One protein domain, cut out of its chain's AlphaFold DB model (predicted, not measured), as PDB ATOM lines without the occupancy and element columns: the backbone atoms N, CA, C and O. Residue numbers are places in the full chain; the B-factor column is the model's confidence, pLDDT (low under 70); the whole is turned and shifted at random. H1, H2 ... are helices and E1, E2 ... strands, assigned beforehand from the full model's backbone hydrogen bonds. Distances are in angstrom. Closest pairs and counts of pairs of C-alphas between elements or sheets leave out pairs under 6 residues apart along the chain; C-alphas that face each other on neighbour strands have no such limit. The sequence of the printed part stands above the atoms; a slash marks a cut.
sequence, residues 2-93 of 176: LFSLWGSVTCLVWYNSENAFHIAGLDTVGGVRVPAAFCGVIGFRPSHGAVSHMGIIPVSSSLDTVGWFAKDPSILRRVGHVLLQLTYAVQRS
ATOM      1  N   LEU A   2     -17.240  26.800  13.926       35.62
ATOM      2  CA  LEU A   2     -17.363  27.256  12.537       35.62
ATOM      3  C   LEU A   2     -15.990  27.116  11.867       35.62
ATOM      4  O   LEU A   2     -15.039  27.753  12.311       35.62
ATOM      5  N   PHE A   3     -15.877  26.293  10.827       37.62
ATOM      6  CA  PHE A   3     -14.699  26.292   9.959       37.62
ATOM      7  C   PHE A   3     -15.080  26.915   8.619       37.62
ATOM      8  O   PHE A   3     -15.614  26.243   7.743       37.62
ATOM      9  N   SER A   4     -14.800  28.208   8.456       39.19
ATOM     10  CA  SER A   4     -14.759  28.855   7.145       39.19
ATOM     11  C   SER A   4     -13.420  28.516   6.488       39.19
ATOM     12  O   SER A   4     -12.446  29.261   6.602       39.19
ATOM     13  N   LEU A   5     -13.325  27.344   5.865       41.06
ATOM     14  CA  LEU A   5     -12.148  26.988   5.082       41.06
ATOM     15  C   LEU A   5     -12.378  27.428   3.633       41.06
ATOM     16  O   LEU A   5     -13.171  26.825   2.921       41.06
ATOM     17  N   TRP A   6     -11.611  28.453   3.252       39.59
ATOM     18  CA  TRP A   6     -11.433  29.045   1.920       39.59
ATOM     19  C   TRP A   6     -12.462  30.099   1.485       39.59
ATOM     20  O   TRP A   6     -13.670  29.886   1.469       39.59
ATOM     21  N   GLY A   7     -11.931  31.277   1.140       40.59
ATOM     22  CA  GLY A   7     -12.687  32.423   0.651       40.59
ATOM     23  C   GLY A   7     -13.419  32.125  -0.659       40.59
ATOM     24  O   GLY A   7     -12.898  31.431  -1.530       40.59
ATOM     25  N   SER A   8     -14.616  32.703  -0.751       37.72
ATOM     26  CA  SER A   8     -15.532  32.802  -1.901       37.72
ATOM     27  C   SER A   8     -16.651  31.766  -2.040       37.72
ATOM     28  O   SER A   8     -17.598  32.041  -2.767       37.72
ATOM     29  N   VAL A   9     -16.665  30.659  -1.293       43.72
ATOM     30  CA  VAL A   9     -17.858  29.786  -1.227       43.72
ATOM     31  C   VAL A   9     -18.007  29.289   0.194       43.72
ATOM     32  O   VAL A   9     -17.264  28.423   0.646       43.72
ATOM     33  N   THR A  10     -18.933  29.885   0.932       43.12
ATOM     34  CA  THR A  10     -19.161  29.562   2.336       43.12
ATOM     35  C   THR A  10     -19.643  28.116   2.467       43.12
ATOM     36  O   THR A  10     -20.837  27.837   2.420       43.12
ATOM     37  N   CYS A  11     -18.720  27.172   2.657       44.41
ATOM     38  CA  CYS A  11     -19.047  25.866   3.207       44.41
ATOM     39  C   CYS A  11     -19.270  26.066   4.711       44.41
ATOM     40  O   CYS A  11     -18.329  26.072   5.504       44.41
ATOM     41  N   LEU A  12     -20.515  26.329   5.110       42.66
ATOM     42  CA  LEU A  12     -20.893  26.416   6.519       42.66
ATOM     43  C   LEU A  12     -20.939  24.998   7.101       42.66
ATOM     44  O   LEU A  12     -21.983  24.356   7.164       42.66
ATOM     45  N   VAL A  13     -19.785  24.500   7.547       43.09
ATOM     46  CA  VAL A  13     -19.739  23.327   8.425       43.09
ATOM     47  C   VAL A  13     -20.100  23.804   9.829       43.09
ATOM     48  O   VAL A  13     -19.264  24.351  10.553       43.09
ATOM     49  N   TRP A  14     -21.365  23.640  10.211       39.12
ATOM     50  CA  TRP A  14     -21.820  23.932  11.566       39.12
ATOM     51  C   TRP A  14     -21.820  22.652  12.398       39.12
ATOM     52  O   TRP A  14     -22.685  21.801  12.248       39.12
ATOM     53  N   TYR A  15     -20.824  22.492  13.268       40.41
ATOM     54  CA  TYR A  15     -20.777  21.371  14.206       40.41
ATOM     55  C   TYR A  15     -21.544  21.733  15.479       40.41
ATOM     56  O   TYR A  15     -21.024  22.520  16.281       40.41
ATOM     57  N   ASN A  16     -22.738  21.165  15.669       38.91
ATOM     58  CA  ASN A  16     -23.436  21.186  16.954       38.91
ATOM     59  C   ASN A  16     -23.918  19.781  17.350       38.91
ATOM     60  O   ASN A  16     -24.119  18.918  16.495       38.91
ATOM     61  N   SER A  17     -24.003  19.529  18.656       39.72
ATOM     62  CA  SER A  17     -24.063  18.200  19.290       39.72
ATOM     63  C   SER A  17     -25.378  17.430  19.120       39.72
ATOM     64  O   SER A  17     -25.507  16.336  19.660       39.72
ATOM     65  N   GLU A  18     -26.331  17.950  18.352       43.72
ATOM     66  CA  GLU A  18     -27.663  17.369  18.199       43.72
ATOM     67  C   GLU A  18     -27.960  17.108  16.723       43.72
ATOM     68  O   GLU A  18     -28.280  18.040  16.002       43.72
ATOM     69  N   ASN A  19     -27.798  15.853  16.278       41.81
ATOM     70  CA  ASN A  19     -28.477  15.166  15.158       41.81
ATOM     71  C   ASN A  19     -28.934  15.969  13.911       41.81
ATOM     72  O   ASN A  19     -29.877  15.566  13.228       41.81
ATOM     73  N   ALA A  20     -28.272  17.070  13.568       39.53
ATOM     74  CA  ALA A  20     -28.661  17.928  12.464       39.53
ATOM     75  C   ALA A  20     -28.138  17.356  11.140       39.53
ATOM     76  O   ALA A  20     -26.951  17.074  10.960       39.53
ATOM     77  N   PHE A  21     -29.057  17.172  10.197       44.09
ATOM     78  CA  PHE A  21     -28.755  16.846   8.810       44.09
ATOM     79  C   PHE A  21     -28.206  18.113   8.141       44.09
ATOM     80  O   PHE A  21     -28.938  19.084   7.966       44.09
ATOM     81  N   HIS A  22     -26.920  18.133   7.782       51.47
ATOM     82  CA  HIS A  22     -26.306  19.298   7.141       51.47
ATOM     83  C   HIS A  22     -26.372  19.157   5.621       51.47
ATOM     84  O   HIS A  22     -25.652  18.364   5.007       51.47
ATOM     85  N   ILE A  23     -27.291  19.915   5.030       52.00
ATOM     86  CA  ILE A  23     -27.596  19.904   3.603       52.00
ATOM     87  C   ILE A  23     -26.833  21.048   2.921       52.00
ATOM     88  O   ILE A  23     -26.894  22.188   3.370       52.00
ATOM     89  N   ALA A  24     -26.177  20.699   1.810       59.59
ATOM     90  CA  ALA A  24     -25.614  21.562   0.770       59.59
ATOM     91  C   ALA A  24     -24.301  22.305   1.093       59.59
ATOM     92  O   ALA A  24     -24.282  23.429   1.582       59.59
ATOM     93  N   GLY A  25     -23.185  21.694   0.685       68.12
ATOM     94  CA  GLY A  25     -21.984  22.423   0.270       68.12
ATOM     95  C   GLY A  25     -21.838  22.358  -1.254       68.12
ATOM     96  O   GLY A  25     -22.286  21.394  -1.876       68.12
ATOM     97  N   LEU A  26     -21.209  23.360  -1.866       83.31
ATOM     98  CA  LEU A  26     -20.869  23.334  -3.290       83.31
ATOM     99  C   LEU A  26     -19.464  22.742  -3.467       83.31
ATOM    100  O   LEU A  26     -18.498  23.232  -2.882       83.31
ATOM    101  N   ASP A  27     -19.332  21.671  -4.247       88.88
ATOM    102  CA  ASP A  27     -18.042  21.063  -4.578       88.88
ATOM    103  C   ASP A  27     -17.651  21.417  -6.014       88.88
ATOM    104  O   ASP A  27     -18.009  20.709  -6.953       88.88
ATOM    105  N   THR A  28     -16.911  22.517  -6.162       87.44
ATOM    106  CA  THR A  28     -16.302  22.941  -7.432       87.44
ATOM    107  C   THR A  28     -14.950  22.240  -7.640       87.44
ATOM    108  O   THR A  28     -14.723  21.548  -8.628       87.44
ATOM    109  N   VAL A  29     -14.045  22.360  -6.659       88.06
ATOM    110  CA  VAL A  29     -12.690  21.764  -6.674       88.06
ATOM    111  C   VAL A  29     -12.400  21.067  -5.335       88.06
ATOM    112  O   VAL A  29     -11.309  21.136  -4.782       88.06
ATOM    113  N   GLY A  30     -13.407  20.399  -4.766       87.12
ATOM    114  CA  GLY A  30     -13.289  19.709  -3.479       87.12
ATOM    115  C   GLY A  30     -13.941  20.430  -2.298       87.12
ATOM    116  O   GLY A  30     -13.690  20.035  -1.164       87.12
ATOM    117  N   GLY A  31     -14.788  21.437  -2.536       86.56
ATOM    118  CA  GLY A  31     -15.466  22.210  -1.482       86.56
ATOM    119  C   GLY A  31     -16.345  21.385  -0.530       86.56
ATOM    120  O   GLY A  31     -16.640  21.842   0.568       86.56
ATOM    121  N   VAL A  32     -16.705  20.148  -0.894       89.12
ATOM    122  CA  VAL A  32     -17.356  19.182   0.008       89.12
ATOM    123  C   VAL A  32     -16.361  18.123   0.477       89.12
ATOM    124  O   VAL A  32     -16.229  17.860   1.669       89.12
ATOM    125  N   ARG A  33     -15.609  17.515  -0.444       91.69
ATOM    126  CA  ARG A  33     -14.724  16.381  -0.118       91.69
ATOM    127  C   ARG A  33     -13.549  16.750   0.796       91.69
ATOM    128  O   ARG A  33     -13.187  15.960   1.663       91.69
ATOM    129  N   VAL A  34     -12.956  17.929   0.617       89.88
ATOM    130  CA  VAL A  34     -11.795  18.389   1.392       89.88
ATOM    131  C   VAL A  34     -12.159  18.676   2.854       89.88
ATOM    132  O   VAL A  34     -11.548  18.056   3.727       89.88
ATOM    133  N   PRO A  35     -13.153  19.532   3.179       86.12
ATOM    134  CA  PRO A  35     -13.532  19.754   4.575       86.12
ATOM    135  C   PRO A  35     -14.064  18.484   5.247       86.12
ATOM    136  O   PRO A  35     -13.793  18.271   6.425       86.12
ATOM    137  N   ALA A  36     -14.735  17.588   4.510       88.62
ATOM    138  CA  ALA A  36     -15.159  16.296   5.050       88.62
ATOM    139  C   ALA A  36     -13.972  15.470   5.574       88.62
ATOM    140  O   ALA A  36     -14.021  14.958   6.694       88.62
ATOM    141  N   ALA A  37     -12.884  15.408   4.797       88.44
ATOM    142  CA  ALA A  37     -11.662  14.716   5.190       88.44
ATOM    143  C   ALA A  37     -10.995  15.353   6.424       88.44
ATOM    144  O   ALA A  37     -10.551  14.627   7.310       88.44
ATOM    145  N   PHE A  38     -10.967  16.690   6.520       86.25
ATOM    146  CA  PHE A  38     -10.418  17.393   7.691       86.25
ATOM    147  C   PHE A  38     -11.262  17.204   8.957       86.25
ATOM    148  O   PHE A  38     -10.710  17.105  10.051       86.25
ATOM    149  N   CYS A  39     -12.586  17.140   8.822       85.62
ATOM    150  CA  CYS A  39     -13.505  16.985   9.948       85.62
ATOM    151  C   CYS A  39     -13.796  15.519  10.317       85.62
ATOM    152  O   CYS A  39     -14.549  15.279  11.260       85.62
ATOM    153  N   GLY A  40     -13.242  14.543   9.589       88.12
ATOM    154  CA  GLY A  40     -13.483  13.119   9.843       88.12
ATOM    155  C   GLY A  40     -14.936  12.691   9.603       88.12
ATOM    156  O   GLY A  40     -15.451  11.833  10.316       88.12
ATOM    157  N   VAL A  41     -15.611  13.302   8.626       89.69
ATOM    158  CA  VAL A  41     -16.986  12.964   8.222       89.69
ATOM    159  C   VAL A  41     -17.026  12.523   6.760       89.69
ATOM    160  O   VAL A  41     -16.064  12.694   6.015       89.69
ATOM    161  N   ILE A  42     -18.145  11.950   6.320       92.38
ATOM    162  CA  ILE A  42     -18.325  11.532   4.930       92.38
ATOM    163  C   ILE A  42     -18.834  12.728   4.127       92.38
ATOM    164  O   ILE A  42     -19.862  13.303   4.475       92.38
ATOM    165  N   GLY A  43     -18.132  13.087   3.051       92.56
ATOM    166  CA  GLY A  43     -18.551  14.110   2.092       92.56
ATOM    167  C   GLY A  43     -18.837  13.478   0.738       92.56
ATOM    168  O   GLY A  43     -17.951  12.863   0.143       92.56
ATOM    169  N   PHE A  44     -20.064  13.622   0.247       92.94
ATOM    170  CA  PHE A  44     -20.479  13.059  -1.031       92.94
ATOM    171  C   PHE A  44     -20.681  14.154  -2.072       92.94
ATOM    172  O   PHE A  44     -21.474  15.076  -1.878       92.94
ATOM    173  N   ARG A  45     -19.978  14.011  -3.198       93.50
ATOM    174  CA  ARG A  45     -20.189  14.800  -4.411       93.50
ATOM    175  C   ARG A  45     -20.850  13.892  -5.458       93.50
ATOM    176  O   ARG A  45     -20.180  12.958  -5.906       93.50
ATOM    177  N   PRO A  46     -22.117  14.124  -5.840       93.38
ATOM    178  CA  PRO A  46     -22.769  13.356  -6.896       93.38
ATOM    179  C   PRO A  46     -22.168  13.657  -8.280       93.38
ATOM    180  O   PRO A  46     -21.246  14.464  -8.429       93.38
ATOM    181  N   SER A  47     -22.697  13.005  -9.316       93.00
ATOM    182  CA  SER A  47     -22.442  13.416 -10.700       93.00
ATOM    183  C   SER A  47     -22.869  14.872 -10.907       93.00
ATOM    184  O   SER A  47     -23.868  15.317 -10.337       93.00
ATOM    185  N   HIS A  48     -22.112  15.612 -11.721       92.19
ATOM    186  CA  HIS A  48     -22.454  16.995 -12.066       92.19
ATOM    187  C   HIS A  48     -23.865  17.049 -12.671       92.19
ATOM    188  O   HIS A  48     -24.255  16.157 -13.424       92.19
ATOM    189  N   GLY A  49     -24.656  18.037 -12.252       90.38
ATOM    190  CA  GLY A  49     -26.055  18.193 -12.663       90.38
ATOM    191  C   GLY A  49     -27.059  17.206 -12.046       90.38
ATOM    192  O   GLY A  49     -28.254  17.378 -12.258       90.38
ATOM    193  N   ALA A  50     -26.632  16.209 -11.258       92.25
ATOM    194  CA  ALA A  50     -27.558  15.235 -10.660       92.25
ATOM    195  C   ALA A  50     -28.465  15.834  -9.572       92.25
ATOM    196  O   ALA A  50     -29.534  15.301  -9.292       92.25
ATOM    197  N   VAL A  51     -28.035  16.936  -8.958       90.31
ATOM    198  CA  VAL A  51     -28.851  17.771  -8.075       90.31
ATOM    199  C   VAL A  51     -28.864  19.170  -8.675       90.31
ATOM    200  O   VAL A  51     -27.811  19.694  -9.049       90.31
ATOM    201  N   SER A  52     -30.053  19.765  -8.774       86.81
ATOM    202  CA  SER A  52     -30.199  21.134  -9.267       86.81
ATOM    203  C   SER A  52     -29.427  22.104  -8.372       86.81
ATOM    204  O   SER A  52     -29.578  22.085  -7.153       86.81
ATOM    205  N   HIS A  53     -28.616  22.963  -8.987       84.56
ATOM    206  CA  HIS A  53     -27.927  24.072  -8.322       84.56
ATOM    207  C   HIS A  53     -28.644  25.414  -8.562       84.56
ATOM    208  O   HIS A  53     -28.065  26.479  -8.359       84.56
ATOM    209  N   MET A  54     -29.906  25.380  -9.013       82.56
ATOM    210  CA  MET A  54     -30.721  26.580  -9.208       82.56
ATOM    211  C   MET A  54     -30.857  27.354  -7.889       82.56
ATOM    212  O   MET A  54     -31.160  26.772  -6.851       82.56
ATOM    213  N   GLY A  55     -30.637  28.669  -7.940       79.69
ATOM    214  CA  GLY A  55     -30.674  29.540  -6.760       79.69
ATOM    215  C   GLY A  55     -29.359  29.606  -5.974       79.69
ATOM    216  O   GLY A  55     -29.274  30.362  -5.010       79.69
ATOM    217  N   ILE A  56     -28.326  28.866  -6.390       82.31
ATOM    218  CA  ILE A  56     -26.968  28.998  -5.856       82.31
ATOM    219  C   ILE A  56     -26.206  30.010  -6.712       82.31
ATOM    220  O   ILE A  56     -26.268  29.961  -7.940       82.31
ATOM    221  N   ILE A  57     -25.477  30.921  -6.063       82.62
ATOM    222  CA  ILE A  57     -24.553  31.826  -6.753       82.62
ATOM    223  C   ILE A  57     -23.394  30.973  -7.291       82.62
ATOM    224  O   ILE A  57     -22.678  30.375  -6.482       82.62
ATOM    225  N   PRO A  58     -23.223  30.870  -8.621       81.75
ATOM    226  CA  PRO A  58     -22.228  29.985  -9.198       81.75
ATOM    227  C   PRO A  58     -20.819  30.528  -8.968       81.75
ATOM    228  O   PRO A  58     -20.568  31.730  -9.028       81.75
ATOM    229  N   VAL A  59     -19.900  29.599  -8.748       82.75
ATOM    230  CA  VAL A  59     -18.453  29.815  -8.678       82.75
ATOM    231  C   VAL A  59     -17.838  29.371  -9.997       82.75
ATOM    232  O   VAL A  59     -17.007  30.059 -10.566       82.75
ATOM    233  N   SER A  60     -18.298  28.232 -10.512       86.19
ATOM    234  CA  SER A  60     -18.048  27.769 -11.870       86.19
ATOM    235  C   SER A  60     -19.180  26.852 -12.292       86.19
ATOM    236  O   SER A  60     -19.227  25.689 -11.898       86.19
ATOM    237  N   SER A  61     -20.068  27.331 -13.160       84.50
ATOM    238  CA  SER A  61     -21.225  26.555 -13.636       84.50
ATOM    239  C   SER A  61     -20.849  25.169 -14.188       84.50
ATOM    240  O   SER A  61     -21.599  24.202 -14.042       84.50
ATOM    241  N   SER A  62     -19.657  25.053 -14.779       87.56
ATOM    242  CA  SER A  62     -19.133  23.809 -15.356       87.56
ATOM    243  C   SER A  62     -18.635  22.781 -14.331       87.56
ATOM    244  O   SER A  62     -18.541  21.598 -14.654       87.56
ATOM    245  N   LEU A  63     -18.318  23.207 -13.106       88.31
ATOM    246  CA  LEU A  63     -17.738  22.358 -12.057       88.31
ATOM    247  C   LEU A  63     -18.647  22.232 -10.829       88.31
ATOM    248  O   LEU A  63     -18.598  21.233 -10.109       88.31
ATOM    249  N   ASP A  64     -19.491  23.229 -10.608       88.88
ATOM    250  CA  ASP A  64     -20.348  23.370  -9.447       88.88
ATOM    251  C   ASP A  64     -21.299  22.187  -9.297       88.88
ATOM    252  O   ASP A  64     -22.148  21.901 -10.141       88.88
ATOM    253  N   THR A  65     -21.137  21.476  -8.184       91.38
ATOM    254  CA  THR A  65     -21.955  20.315  -7.845       91.38
ATOM    255  C   THR A  65     -22.421  20.420  -6.400       91.38
ATOM    256  O   THR A  65     -21.600  20.534  -5.491       91.38
ATOM    257  N   VAL A  66     -23.731  20.336  -6.170       90.38
ATOM    258  CA  VAL A  66     -24.289  20.289  -4.811       90.38
ATOM    259  C   VAL A  66     -23.953  18.946  -4.173       90.38
ATOM    260  O   VAL A  66     -24.355  17.895  -4.671       90.38
ATOM    261  N   GLY A  67     -23.216  18.978  -3.067       91.50
ATOM    262  CA  GLY A  67     -22.888  17.815  -2.250       91.50
ATOM    263  C   GLY A  67     -23.363  17.970  -0.808       91.50
ATOM    264  O   GLY A  67     -23.836  19.027  -0.388       91.50
ATOM    265  N   TRP A  68     -23.257  16.897  -0.033       91.00
ATOM    266  CA  TRP A  68     -23.703  16.871   1.362       91.00
ATOM    267  C   TRP A  68     -22.776  16.043   2.241       91.00
ATOM    268  O   TRP A  68     -21.928  15.285   1.757       91.00
ATOM    269  N   PHE A  69     -22.963  16.206   3.548       88.62
ATOM    270  CA  PHE A  69     -22.135  15.598   4.573       88.62
ATOM    271  C   PHE A  69     -22.964  14.713   5.494       88.62
ATOM    272  O   PHE A  69     -24.125  15.001   5.779       88.62
ATOM    273  N   ALA A  70     -22.346  13.659   6.015       89.12
ATOM    274  CA  ALA A  70     -22.908  12.890   7.114       89.12
ATOM    275  C   ALA A  70     -21.802  12.204   7.920       89.12
ATOM    276  O   ALA A  70     -20.781  11.793   7.375       89.12
ATOM    277  N   LYS A  71     -22.029  12.029   9.225       88.38
ATOM    278  CA  LYS A  71     -21.195  11.149  10.060       88.38
ATOM    279  C   LYS A  71     -21.490   9.673   9.803       88.38
ATOM    280  O   LYS A  71     -20.592   8.844   9.877       88.38
ATOM    281  N   ASP A  72     -22.746   9.364   9.501       89.69
ATOM    282  CA  ASP A  72     -23.230   8.003   9.336       89.69
ATOM    283  C   ASP A  72     -23.556   7.695   7.855       89.69
ATOM    284  O   ASP A  72     -24.258   8.483   7.204       89.69
ATOM    285  N   PRO A  73     -23.086   6.560   7.295       90.50
ATOM    286  CA  PRO A  73     -23.365   6.177   5.910       90.50
ATOM    287  C   PRO A  73     -24.856   5.992   5.595       90.50
ATOM    288  O   PRO A  73     -25.282   6.245   4.466       90.50
ATOM    289  N   SER A  74     -25.667   5.555   6.564       89.88
ATOM    290  CA  SER A  74     -27.111   5.396   6.371       89.88
ATOM    291  C   SER A  74     -27.789   6.758   6.229       89.88
ATOM    292  O   SER A  74     -28.616   6.930   5.332       89.88
ATOM    293  N   ILE A  75     -27.370   7.756   7.015       90.00
ATOM    294  CA  ILE A  75     -27.833   9.143   6.872       90.00
ATOM    295  C   ILE A  75     -27.441   9.693   5.498       90.00
ATOM    296  O   ILE A  75     -28.299  10.214   4.783       90.00
ATOM    297  N   LEU A  76     -26.179   9.514   5.092       89.81
ATOM    298  CA  LEU A  76     -25.693   9.943   3.778       89.81
ATOM    299  C   LEU A  76     -26.555   9.375   2.639       89.81
ATOM    300  O   LEU A  76     -26.930  10.102   1.715       89.81
ATOM    301  N   ARG A  77     -26.886   8.079   2.728       90.25
ATOM    302  CA  ARG A  77     -27.726   7.363   1.761       90.25
ATOM    303  C   ARG A  77     -29.161   7.884   1.756       90.25
ATOM    304  O   ARG A  77     -29.721   8.044   0.676       90.25
ATOM    305  N   ARG A  78     -29.753   8.165   2.922       89.69
ATOM    306  CA  ARG A  78     -31.117   8.718   3.026       89.69
ATOM    307  C   ARG A  78     -31.212  10.098   2.381       89.69
ATOM    308  O   ARG A  78     -32.142  10.338   1.621       89.69
ATOM    309  N   VAL A  79     -30.233  10.970   2.625       89.50
ATOM    310  CA  VAL A  79     -30.164  12.286   1.967       89.50
ATOM    311  C   VAL A  79     -30.019  12.117   0.452       89.50
ATOM    312  O   VAL A  79     -30.760  12.737  -0.304       89.50
ATOM    313  N   GLY A  80     -29.141  11.214   0.003       90.81
ATOM    314  CA  GLY A  80     -28.986  10.911  -1.420       90.81
ATOM    315  C   GLY A  80     -30.250  10.368  -2.080       90.81
ATOM    316  O   GLY A  80     -30.549  10.745  -3.205       90.81
ATOM    317  N   HIS A  81     -31.025   9.538  -1.383       90.56
ATOM    318  CA  HIS A  81     -32.311   9.037  -1.873       90.56
ATOM    319  C   HIS A  81     -33.302  10.176  -2.152       90.56
ATOM    320  O   HIS A  81     -33.949  10.175  -3.195       90.56
ATOM    321  N   VAL A  82     -33.371  11.168  -1.258       90.06
ATOM    322  CA  VAL A  82     -34.245  12.339  -1.419       90.06
ATOM    323  C   VAL A  82     -33.737  13.263  -2.527       90.06
ATOM    324  O   VAL A  82     -34.498  13.618  -3.422       90.06
ATOM    325  N   LEU A  83     -32.453  13.635  -2.496       90.38
ATOM    326  CA  LEU A  83     -31.895  14.628  -3.423       90.38
ATOM    327  C   LEU A  83     -31.760  14.110  -4.857       90.38
ATOM    328  O   LEU A  83     -31.975  14.868  -5.796       90.38
ATOM    329  N   LEU A  84     -31.397  12.838  -5.029       91.31
ATOM    330  CA  LEU A  84     -31.201  12.232  -6.348       91.31
ATOM    331  C   LEU A  84     -32.474  11.567  -6.888       91.31
ATOM    332  O   LEU A  84     -32.451  11.054  -8.003       91.31
ATOM    333  N   GLN A  85     -33.552  11.521  -6.093       89.50
ATOM    334  CA  GLN A  85     -34.817  10.856  -6.435       89.50
ATOM    335  C   GLN A  85     -34.625   9.403  -6.919       89.50
ATOM    336  O   GLN A  85     -35.374   8.888  -7.748       89.50
ATOM    337  N   LEU A  86     -33.585   8.729  -6.419       83.44
ATOM    338  CA  LEU A  86     -33.234   7.368  -6.827       83.44
ATOM    339  C   LEU A  86     -34.083   6.357  -6.074       83.44
ATOM    340  O   LEU A  86     -34.290   6.501  -4.875       83.44
ATOM    341  N   THR A  87     -34.478   5.260  -6.710       82.81
ATOM    342  CA  THR A  87     -35.055   4.127  -5.979       82.81
ATOM    343  C   THR A  87     -34.020   3.500  -5.044       82.81
ATOM    344  O   THR A  87     -32.813   3.518  -5.307       82.81
ATOM    345  N   TYR A  88     -34.479   2.944  -3.918       78.50
ATOM    346  CA  TYR A  88     -33.599   2.215  -3.008       78.50
ATOM    347  C   TYR A  88     -33.032   0.981  -3.715       78.50
ATOM    348  O   TYR A  88     -33.664  -0.068  -3.795       78.50
ATOM    349  N   ALA A  89     -31.811   1.113  -4.227       75.88
ATOM    350  CA  ALA A  89     -31.091   0.004  -4.821       75.88
ATOM    351  C   ALA A  89     -30.543  -0.930  -3.733       75.88
ATOM    352  O   ALA A  89     -30.094  -0.485  -2.666       75.88
ATOM    353  N   VAL A  90     -30.551  -2.229  -4.038       80.81
ATOM    354  CA  VAL A  90     -29.847  -3.249  -3.254       80.81
ATOM    355  C   VAL A  90     -28.359  -2.911  -3.242       80.81
ATOM    356  O   VAL A  90     -27.782  -2.574  -4.279       80.81
ATOM    357  N   GLN A  91     -27.734  -3.003  -2.069       80.56
ATOM    358  CA  GLN A  91     -26.295  -2.819  -1.932       80.56
ATOM    359  C   GLN A  91     -25.569  -3.866  -2.784       80.56
ATOM    360  O   GLN A  91     -25.770  -5.065  -2.608       80.56
ATOM    361  N   ARG A  92     -24.728  -3.412  -3.717       85.81
ATOM    362  CA  ARG A  92     -23.914  -4.294  -4.560       85.81
ATOM    363  C   ARG A  92     -22.457  -4.222  -4.144       85.81
ATOM    364  O   ARG A  92     -21.939  -3.136  -3.891       85.81
ATOM    365  N   SER A  93     -21.795  -5.373  -4.112       88.44
ATOM    366  CA  SER A  93     -20.345  -5.422  -3.980       88.44
ATOM    367  C   SER A  93     -19.690  -4.915  -5.273       88.44
ATOM    368  O   SER A  93     -20.162  -5.235  -6.372       88.44
TER     369      SER A  93
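This is residues 2 to 93 of the 176 residues of the protein "Translocon at the outer membrane of chloroplasts 64" of Vitis vinifera (UniProt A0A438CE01). This model has little regular structure: it is mostly loops, with a small hairpin of strands E1 and E2 between two short helices, H1 and H2. The printed part has 92 residues, 26 of them in named elements, ordered H1, E1, E2, H2; the class is mixed, the sheet antiparallel. It is compact, with radius of gyration of the C-alphas 13.2 A and spans of 40 by 33 by 24 A.

Pass residues 2 to 32, with no named element, and find C-alpha 33 at (-14.724, 16.381, -0.118), where H1, residues 33 to 39, begins. E1 is residues 42 to 44; E2, 66 to 70, 14.1 A; H2, 73 to 83, 15.2 A, ends at (-31.895, 14.628, -3.423).

In the antiparallel hairpin, N 42 and O 70 are within hydrogen-bond range, 2.8 A. The closest C-alphas of H1 and E1 are Arg 33 and Gly 43, 5.0 A; of E2 and H2, Ala 70 and Leu 76, 5.3 A. H1 and H2 are apart; in both, every O i to N i+4 pair is within hydrogen-bond range.

The printed part has no cut. E1 to E2 is a long link; residues 2 to 25 have pLDDT under 70.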